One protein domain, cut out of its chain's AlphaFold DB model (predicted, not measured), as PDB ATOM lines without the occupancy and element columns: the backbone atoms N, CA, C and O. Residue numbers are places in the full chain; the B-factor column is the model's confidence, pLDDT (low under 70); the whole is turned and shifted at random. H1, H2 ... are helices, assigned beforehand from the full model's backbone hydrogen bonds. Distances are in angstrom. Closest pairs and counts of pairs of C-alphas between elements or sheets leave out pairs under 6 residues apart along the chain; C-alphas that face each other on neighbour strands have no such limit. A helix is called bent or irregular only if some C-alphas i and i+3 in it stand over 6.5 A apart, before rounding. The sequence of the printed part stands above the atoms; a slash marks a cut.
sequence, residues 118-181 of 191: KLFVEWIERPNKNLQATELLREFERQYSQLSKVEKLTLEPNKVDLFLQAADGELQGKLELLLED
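What this domain is: This is residues 118 to 181 of the 191 residues of a protein of Physcomitrium patens (UniProt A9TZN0). H1 and H2 lie side by side, running opposite ways, and the kinked helix H3 arches over them, its last turns slanting in to pack on both, with H4 crosswise at the end of H3. The printed part has 64 residues with four named helices, H1 to H4, and is all helix. It is compact: radius of gyration of the C-alphas 11.6 A, spans 32 by 26 by 17 A.

Where its parts are: H3, residues 149 to 166, is 21.1 A long and irregular, with C-alphas 157 and 160 8.1 A apart and a kink of 84 degrees near residue 158. H2, residues 133 to 146, is 20.2 A long. H1, residues 118 to 125, begins at C-alpha 118 (-7.675, 39.034, -92.503). H4, residues 169 to 179, ends at C-alpha 179 (-22.695, 18.810, -100.071).

How they stand to each other: H3 is the hub. Its residues 162 to 166 alone touch H1, closest C-alphas Ile 124 and Ala 166, 4.4 A. H2 and H3 form a helical hairpin, closest C-alphas Phe 140 and Phe 163, 6.9 A. H3 touches H4 with residues 164 to 166 alone, closest C-alphas Leu 164 and Gln 172, 5.7 A, at 72 degrees, only just about perpendicular. H1 and H4 are apart. Every O i to N i+4 pair is within hydrogen-bond range in H1 and H4, against 9 of 10 in H2 and 10 of 14 in H3.

The domain as a whole: The printed part has no cut and no long link. Residue 181 alone has pLDDT under 70.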
ATOM      1  N   LYS A 118      -7.440  38.990 -93.948       93.25
ATOM      2  CA  LYS A 118      -7.675  39.034 -92.503       93.25
ATOM      3  C   LYS A 118      -9.116  39.436 -92.179       93.25
ATOM      4  O   LYS A 118      -9.796  38.688 -91.497       93.25
ATOM      5  N   LEU A 119      -9.591  40.567 -92.707       93.38
ATOM      6  CA  LEU A 119     -10.966  41.032 -92.467       93.38
ATOM      7  C   LEU A 119     -12.019  40.057 -93.011       93.38
ATOM      8  O   LEU A 119     -13.080  39.908 -92.413       93.38
ATOM      9  N   PHE A 120     -11.730  39.392 -94.130       95.25
ATOM     10  CA  PHE A 120     -12.600  38.366 -94.697       95.25
ATOM     11  C   PHE A 120     -12.725  37.148 -93.775       95.25
ATOM     12  O   PHE A 120     -13.840  36.727 -93.480       95.25
ATOM     13  N   VAL A 121     -11.603  36.627 -93.269       95.31
ATOM     14  CA  VAL A 121     -11.596  35.509 -92.309       95.31
ATOM     15  C   VAL A 121     -12.257  35.915 -90.990       95.31
ATOM     16  O   VAL A 121     -13.118  35.195 -90.501       95.31
ATOM     17  N   GLU A 122     -11.972  37.111 -90.469       95.12
ATOM     18  CA  GLU A 122     -12.659  37.631 -89.278       95.12
ATOM     19  C   GLU A 122     -14.175  37.747 -89.493       95.12
ATOM     20  O   GLU A 122     -14.950  37.511 -88.571       95.12
ATOM     21  N   TRP A 123     -14.630  38.125 -90.693       94.88
ATOM     22  CA  TRP A 123     -16.056  38.140 -91.016       94.88
ATOM     23  C   TRP A 123     -16.648  36.726 -91.042       94.88
ATOM     24  O   TRP A 123     -17.749  36.543 -90.524       94.88
ATOM     25  N   ILE A 124     -15.931  35.736 -91.585       94.56
ATOM     26  CA  ILE A 124     -16.339  34.321 -91.569       94.56
ATOM     27  C   ILE A 124     -16.512  33.832 -90.127       94.56
ATOM     28  O   ILE A 124     -17.563  33.289 -89.803       94.56
ATOM     29  N   GLU A 125     -15.549  34.113 -89.249       93.38
ATOM     30  CA  GLU A 125     -15.536  33.661 -87.849       93.38
ATOM     31  C   GLU A 125     -16.597  34.334 -86.960       93.38
ATOM     32  O   GLU A 125     -16.892  33.849 -85.866       93.38
ATOM     33  N   ARG A 126     -17.197  35.455 -87.393       92.25
ATOM     34  CA  ARG A 126     -18.244  36.134 -86.611       92.25
ATOM     35  C   ARG A 126     -19.498  35.256 -86.494       92.25
ATOM     36  O   ARG A 126     -20.093  34.936 -87.525       92.25
ATOM     37  N   PRO A 127     -19.965  34.941 -85.275       86.12
ATOM     38  CA  PRO A 127     -21.187  34.167 -85.088       86.12
ATOM     39  C   PRO A 127     -22.444  35.007 -85.362       86.12
ATOM     40  O   PRO A 127     -22.408  36.238 -85.275       86.12
ATOM     41  N   ASN A 128     -23.574  34.334 -85.589       81.94
ATOM     42  CA  ASN A 128     -24.925  34.902 -85.635       81.94
ATOM     43  C   ASN A 128     -25.086  35.989 -86.703       81.94
ATOM     44  O   ASN A 128     -25.494  37.120 -86.415       81.94
ATOM     45  N   LYS A 129     -24.777  35.651 -87.957       86.69
ATOM     46  CA  LYS A 129     -24.939  36.589 -89.080       86.69
ATOM     47  C   LYS A 129     -26.413  36.849 -89.402       86.69
ATOM     48  O   LYS A 129     -26.712  37.857 -90.037       86.69
ATOM     49  N   ASN A 130     -27.324  35.986 -88.934       85.62
ATOM     50  CA  ASN A 130     -28.770  36.074 -89.178       85.62
ATOM     51  C   ASN A 130     -29.113  36.149 -90.680       85.62
ATOM     52  O   ASN A 130     -30.070  36.816 -91.069       85.62
ATOM     53  N   LEU A 131     -28.308  35.495 -91.522       91.00
ATOM     54  CA  LEU A 131     -28.479  35.464 -92.975       91.00
ATOM     55  C   LEU A 131     -29.098  34.136 -93.409       91.00
ATOM     56  O   LEU A 131     -28.737  33.075 -92.896       91.00
ATOM     57  N   GLN A 132     -29.977  34.173 -94.410       91.62
ATOM     58  CA  GLN A 132     -30.411  32.953 -95.095       91.62
ATOM     59  C   GLN A 132     -29.289  32.391 -95.987       91.62
ATOM     60  O   GLN A 132     -28.373  33.115 -96.371       91.62
ATOM     61  N   ALA A 133     -29.380  31.116 -96.387       89.75
ATOM     62  CA  ALA A 133     -28.353  30.436 -97.192       89.75
ATOM     63  C   ALA A 133     -27.956  31.208 -98.468       89.75
ATOM     64  O   ALA A 133     -26.776  31.370 -98.781       89.75
ATOM     65  N   THR A 134     -28.949  31.722 -99.196       91.50
ATOM     66  CA  THR A 134     -28.753  32.476-100.443       91.50
ATOM     67  C   THR A 134     -28.144  33.855-100.196       91.50
ATOM     68  O   THR A 134     -27.315  34.322-100.979       91.50
ATOM     69  N   GLU A 135     -28.520  34.511 -99.098       94.31
ATOM     70  CA  GLU A 135     -27.960  35.799 -98.688       94.31
ATOM     71  C   GLU A 135     -26.513  35.653 -98.223       94.31
ATOM     72  O   GLU A 135     -25.673  36.471 -98.601       94.31
ATOM     73  N   LEU A 136     -26.217  34.587 -97.471       94.44
ATOM     74  CA  LEU A 136     -24.872  34.230 -97.040       94.44
ATOM     75  C   LEU A 136     -23.964  33.982 -98.244       94.44
ATOM     76  O   LEU A 136     -22.885  34.564 -98.306       94.44
ATOM     77  N   LEU A 137     -24.409  33.190 -99.226       94.31
ATOM     78  CA  LEU A 137     -23.639  32.930-100.447       94.31
ATOM     79  C   LEU A 137     -23.362  34.218-101.228       94.31
ATOM     80  O   LEU A 137     -22.231  34.469-101.644       94.31
ATOM     81  N   ARG A 138     -24.377  35.075-101.384       94.38
ATOM     82  CA  ARG A 138     -24.225  36.366-102.066       94.38
ATOM     83  C   ARG A 138     -23.229  37.277-101.346       94.38
ATOM     84  O   ARG A 138     -22.439  37.951-102.000       94.38
ATOM     85  N   GLU A 139     -23.285  37.337-100.018       94.50
ATOM     86  CA  GLU A 139     -22.345  38.114 -99.211       94.50
ATOM     87  C   GLU A 139     -20.928  37.545 -99.304       94.50
ATOM     88  O   GLU A 139     -19.991  38.297 -99.565       94.50
ATOM     89  N   PHE A 140     -20.783  36.228 -99.164       95.25
ATOM     90  CA  PHE A 140     -19.510  35.522 -99.247       95.25
ATOM     91  C   PHE A 140     -18.815  35.794-100.581       95.25
ATOM     92  O   PHE A 140     -17.686  36.277-100.587       95.25
ATOM     93  N   GLU A 141     -19.495  35.587-101.712       95.62
ATOM     94  CA  GLU A 141     -18.922  35.862-103.037       95.62
ATOM     95  C   GLU A 141     -18.640  37.358-103.245       95.62
ATOM     96  O   GLU A 141     -17.638  37.731-103.864       95.62
ATOM     97  N   ARG A 142     -19.462  38.255-102.680       91.38
ATOM     98  CA  ARG A 142     -19.210  39.705-102.746       91.38
ATOM     99  C   ARG A 142     -17.953  40.107-101.977       91.38
ATOM    100  O   ARG A 142     -17.215  40.983-102.425       91.38
ATOM    101  N   GLN A 143     -17.706  39.517-100.815       91.56
ATOM    102  CA  GLN A 143     -16.498  39.774-100.032       91.56
ATOM    103  C   GLN A 143     -15.281  39.097-100.682       91.56
ATOM    104  O   GLN A 143     -14.264  39.749-100.910       91.56
ATOM    105  N   TYR A 144     -15.416  37.829-101.087       93.44
ATOM    106  CA  TYR A 144     -14.366  37.054-101.751       93.44
ATOM    107  C   TYR A 144     -13.894  37.724-103.043       93.44
ATOM    108  O   TYR A 144     -12.697  37.855-103.276       93.44
ATOM    109  N   SER A 145     -14.813  38.227-103.871       88.31
ATOM    110  CA  SER A 145     -14.477  38.921-105.123       88.31
ATOM    111  C   SER A 145     -13.697  40.224-104.922       88.31
ATOM    112  O   SER A 145     -12.970  40.615-105.838       88.31
ATOM    113  N   GLN A 146     -13.772  40.851-103.744       85.69
ATOM    114  CA  GLN A 146     -13.002  42.055-103.403       85.69
ATOM    115  C   GLN A 146     -11.565  41.757-102.955       85.69
ATOM    116  O   GLN A 146     -10.747  42.672-102.936       85.69
ATOM    117  N   LEU A 147     -11.238  40.500-102.636       88.94
ATOM    118  CA  LEU A 147      -9.872  40.101-102.301       88.94
ATOM    119  C   LEU A 147      -8.937  40.237-103.507       88.94
ATOM    120  O   LEU A 147      -9.335  40.033-104.665       88.94
ATOM    121  N   SER A 148      -7.663  40.515-103.232       86.12
ATOM    122  CA  SER A 148      -6.632  40.536-104.268       86.12
ATOM    123  C   SER A 148      -6.421  39.165-104.901       86.12
ATOM    124  O   SER A 148      -6.747  38.126-104.322       86.12
ATOM    125  N   LYS A 149      -5.812  39.148-106.091       87.69
ATOM    126  CA  LYS A 149      -5.454  37.906-106.794       87.69
ATOM    127  C   LYS A 149      -4.614  36.978-105.906       87.69
ATOM    128  O   LYS A 149      -4.911  35.794-105.814       87.69
ATOM    129  N   VAL A 150      -3.614  37.525-105.209       88.81
ATOM    130  CA  VAL A 150      -2.737  36.747-104.318       88.81
ATOM    131  C   VAL A 150      -3.511  36.201-103.119       88.81
ATOM    132  O   VAL A 150      -3.385  35.024-102.803       88.81
ATOM    133  N   GLU A 151      -4.351  37.011-102.473       92.00
ATOM    134  CA  GLU A 151      -5.154  36.550-101.333       92.00
ATOM    135  C   GLU A 151      -6.126  35.435-101.732       92.00
ATOM    136  O   GLU A 151      -6.176  34.419-101.038       92.00
ATOM    137  N   LYS A 152      -6.820  35.579-102.872       93.50
ATOM    138  CA  LYS A 152      -7.703  34.540-103.430       93.50
ATOM    139  C   LYS A 152      -6.954  33.238-103.665       93.50
ATOM    140  O   LYS A 152      -7.387  32.211-103.171       93.50
ATOM    141  N   LEU A 153      -5.783  33.283-104.304       94.62
ATOM    142  CA  LEU A 153      -4.970  32.081-104.537       94.62
ATOM    143  C   LEU A 153      -4.634  31.329-103.242       94.62
ATOM    144  O   LEU A 153      -4.561  30.105-103.247       94.62
ATOM    145  N   THR A 154      -4.461  32.038-102.121       95.56
ATOM    146  CA  THR A 154      -4.194  31.396-100.822       95.56
ATOM    147  C   THR A 154      -5.428  30.826-100.121       95.56
ATOM    148  O   THR A 154      -5.270  30.135 -99.117       95.56
ATOM    149  N   LEU A 155      -6.635  31.167-100.574       95.62
ATOM    150  CA  LEU A 155      -7.908  30.740 -99.981       95.62
ATOM    151  C   LEU A 155      -8.675  29.774-100.885       95.62
ATOM    152  O   LEU A 155      -9.474  28.997-100.377       95.62
ATOM    153  N   GLU A 156      -8.415  29.803-102.193       95.00
ATOM    154  CA  GLU A 156      -9.103  29.010-103.212       95.00
ATOM    155  C   GLU A 156      -9.186  27.515-102.861       95.00
ATOM    156  O   GLU A 156     -10.287  26.974-102.942       95.00
ATOM    157  N   PRO A 157      -8.106  26.849-102.383       96.12
ATOM    158  CA  PRO A 157      -8.178  25.431-102.025       96.12
ATOM    159  C   PRO A 157      -9.207  25.112-100.932       96.12
ATOM    160  O   PRO A 157      -9.754  24.018-100.923       96.12
ATOM    161  N   ASN A 158      -9.496  26.075-100.050       95.12
ATOM    162  CA  ASN A 158     -10.389  25.913 -98.901       95.12
ATOM    163  C   ASN A 158     -11.659  26.767 -99.044       95.12
ATOM    164  O   ASN A 158     -12.332  27.045 -98.053       95.12
ATOM    165  N   LYS A 159     -11.985  27.257-100.248       95.00
ATOM    166  CA  LYS A 159     -13.083  28.218-100.438       95.00
ATOM    167  C   LYS A 159     -14.431  27.654 -99.971       95.00
ATOM    168  O   LYS A 159     -15.201  28.379 -99.344       95.00
ATOM    169  N   VAL A 160     -14.695  26.377-100.253       92.94
ATOM    170  CA  VAL A 160     -15.926  25.685 -99.827       92.94
ATOM    171  C   VAL A 160     -15.976  25.556 -98.305       92.94
ATOM    172  O   VAL A 160     -16.980  25.926 -97.702       92.94
ATOM    173  N   ASP A 161     -14.876  25.142 -97.675       94.00
ATOM    174  CA  ASP A 161     -14.793  25.019 -96.213       94.00
ATOM    175  C   ASP A 161     -14.992  26.371 -95.518       94.00
ATOM    176  O   ASP A 161     -15.706  26.474 -94.525       94.00
ATOM    177  N   LEU A 162     -14.410  27.439 -96.069       95.50
ATOM    178  CA  LEU A 162     -14.582  28.808 -95.579       95.50
ATOM    179  C   LEU A 162     -16.033  29.290 -95.701       95.50
ATOM    180  O   LEU A 162     -16.507  30.035 -94.843       95.50
ATOM    181  N   PHE A 163     -16.746  28.880 -96.754       95.06
ATOM    182  CA  PHE A 163     -18.171  29.174 -96.900       95.06
ATOM    183  C   PHE A 163     -19.009  28.427 -95.854       95.06
ATOM    184  O   PHE A 163     -19.879  29.037 -95.234       95.06
ATOM    185  N   LEU A 164     -18.711  27.148 -95.608       92.38
ATOM    186  CA  LEU A 164     -19.372  26.354 -94.568       92.38
ATOM    187  C   LEU A 164     -19.137  26.933 -93.170       92.38
ATOM    188  O   LEU A 164     -20.094  27.110 -92.423       92.38
ATOM    189  N   GLN A 165     -17.904  27.339 -92.855       93.12
ATOM    190  CA  GLN A 165     -17.563  28.016 -91.596       93.12
ATOM    191  C   GLN A 165     -18.303  29.345 -91.404       93.12
ATOM    192  O   GLN A 165     -18.504  29.786 -90.276       93.12
ATOM    193  N   ALA A 166     -18.697  30.012 -92.493       93.44
ATOM    194  CA  ALA A 166     -19.423  31.271 -92.404       93.44
ATOM    195  C   ALA A 166     -20.892  31.081 -91.987       93.44
ATOM    196  O   ALA A 166     -21.510  32.060 -91.550       93.44
ATOM    197  N   ALA A 167     -21.447  29.874 -92.141       91.62
ATOM    198  CA  ALA A 167     -22.822  29.545 -91.795       91.62
ATOM    199  C   ALA A 167     -22.989  29.299 -90.287       91.62
ATOM    200  O   ALA A 167     -22.147  28.685 -89.641       91.62
ATOM    201  N   ASP A 168     -24.107  29.759 -89.720       86.31
ATOM    202  CA  ASP A 168     -24.442  29.481 -88.318       86.31
ATOM    203  C   ASP A 168     -24.824  27.995 -88.151       86.31
ATOM    204  O   ASP A 168     -25.388  27.406 -89.069       86.31
ATOM    205  N   GLY A 169     -24.560  27.385 -86.988       83.81
ATOM    206  CA  GLY A 169     -24.534  25.918 -86.809       83.81
ATOM    207  C   GLY A 169     -25.694  25.110 -87.420       83.81
ATOM    208  O   GLY A 169     -25.451  24.081 -88.046       83.81
ATOM    209  N   GLU A 170     -26.948  25.571 -87.314       85.69
ATOM    210  CA  GLU A 170     -28.087  24.892 -87.963       85.69
ATOM    211  C   GLU A 170     -28.002  24.947 -89.500       85.69
ATOM    212  O   GLU A 170     -28.286  23.966 -90.188       85.69
ATOM    213  N   LEU A 171     -27.621  26.101 -90.049       87.75
ATOM    214  CA  LEU A 171     -27.435  26.295 -91.482       87.75
ATOM    215  C   LEU A 171     -26.203  25.534 -91.981       87.75
ATOM    216  O   LEU A 171     -26.275  24.929 -93.047       87.75
ATOM    217  N   GLN A 172     -25.116  25.527 -91.208       88.50
ATOM    218  CA  GLN A 172     -23.901  24.785 -91.535       88.50
ATOM    219  C   GLN A 172     -24.206  23.293 -91.704       88.50
ATOM    220  O   GLN A 172     -23.945  22.753 -92.773       88.50
ATOM    221  N   GLY A 173     -24.858  22.656 -90.723       86.31
ATOM    222  CA  GLY A 173     -25.198  21.232 -90.816       86.31
ATOM    223  C   GLY A 173     -26.117  20.906 -92.001       86.31
ATOM    224  O   GLY A 173     -25.946  19.888 -92.664       86.31
ATOM    225  N   LYS A 174     -27.065  21.794 -92.336       88.12
ATOM    226  CA  LYS A 174     -27.906  21.632 -93.537       88.12
ATOM    227  C   LYS A 174     -27.097  21.717 -94.830       88.12
ATOM    228  O   LYS A 174     -27.386  20.978 -95.765       88.12
ATOM    229  N   LEU A 175     -26.131  22.631 -94.908       88.38
ATOM    230  CA  LEU A 175     -25.270  22.788 -96.080       88.38
ATOM    231  C   LEU A 175     -24.297  21.613 -96.220       88.38
ATOM    232  O   LEU A 175     -24.128  21.118 -97.328       88.38
ATOM    233  N   GLU A 176     -23.721  21.134 -95.119       89.19
ATOM    234  CA  GLU A 176     -22.862  19.943 -95.094       89.19
ATOM    235  C   GLU A 176     -23.612  18.709 -95.612       89.19
ATOM    236  O   GLU A 176     -23.134  18.068 -96.543       89.19
ATOM    237  N   LEU A 177     -24.838  18.456 -95.137       86.19
ATOM    238  CA  LEU A 177     -25.684  17.356 -95.630       86.19
ATOM    239  C   LEU A 177     -26.026  17.467 -97.125       86.19
ATOM    240  O   LEU A 177     -26.194  16.454 -97.802       86.19
ATOM    241  N   LEU A 178     -26.173  18.687 -97.653       84.81
ATOM    242  CA  LEU A 178     -26.422  18.906 -99.083       84.81
ATOM    243  C   LEU A 178     -25.168  18.671 -99.933       84.81
ATOM    244  O   LEU A 178     -25.294  18.265-101.087       84.81
ATOM    245  N   LEU A 179     -23.983  18.953 -99.387       82.19
ATOM    246  CA  LEU A 179     -22.695  18.810-100.071       82.19
ATOM    247  C   LEU A 179     -22.060  17.427 -99.892       82.19
ATOM    248  O   LEU A 179     -21.184  17.069-100.675       82.19
ATOM    249  N   GLU A 180     -22.510  16.638 -98.915       80.31
ATOM    250  CA  GLU A 180     -22.094  15.243 -98.706       80.31
ATOM    251  C   GLU A 180     -22.457  14.302 -99.867       80.31
ATOM    252  O   GLU A 180     -22.034  13.150 -99.858       80.31
ATOM    253  N   ASP A 181     -23.213  14.794-100.853       63.88
ATOM    254  CA  ASP A 181     -23.602  14.165-102.116       63.88
ATOM    255  C   ASP A 181     -23.529  12.628-102.121       63.88
ATOM    256  O   ASP A 181     -22.514  12.027-102.469       63.88
TER     257      ASP A 181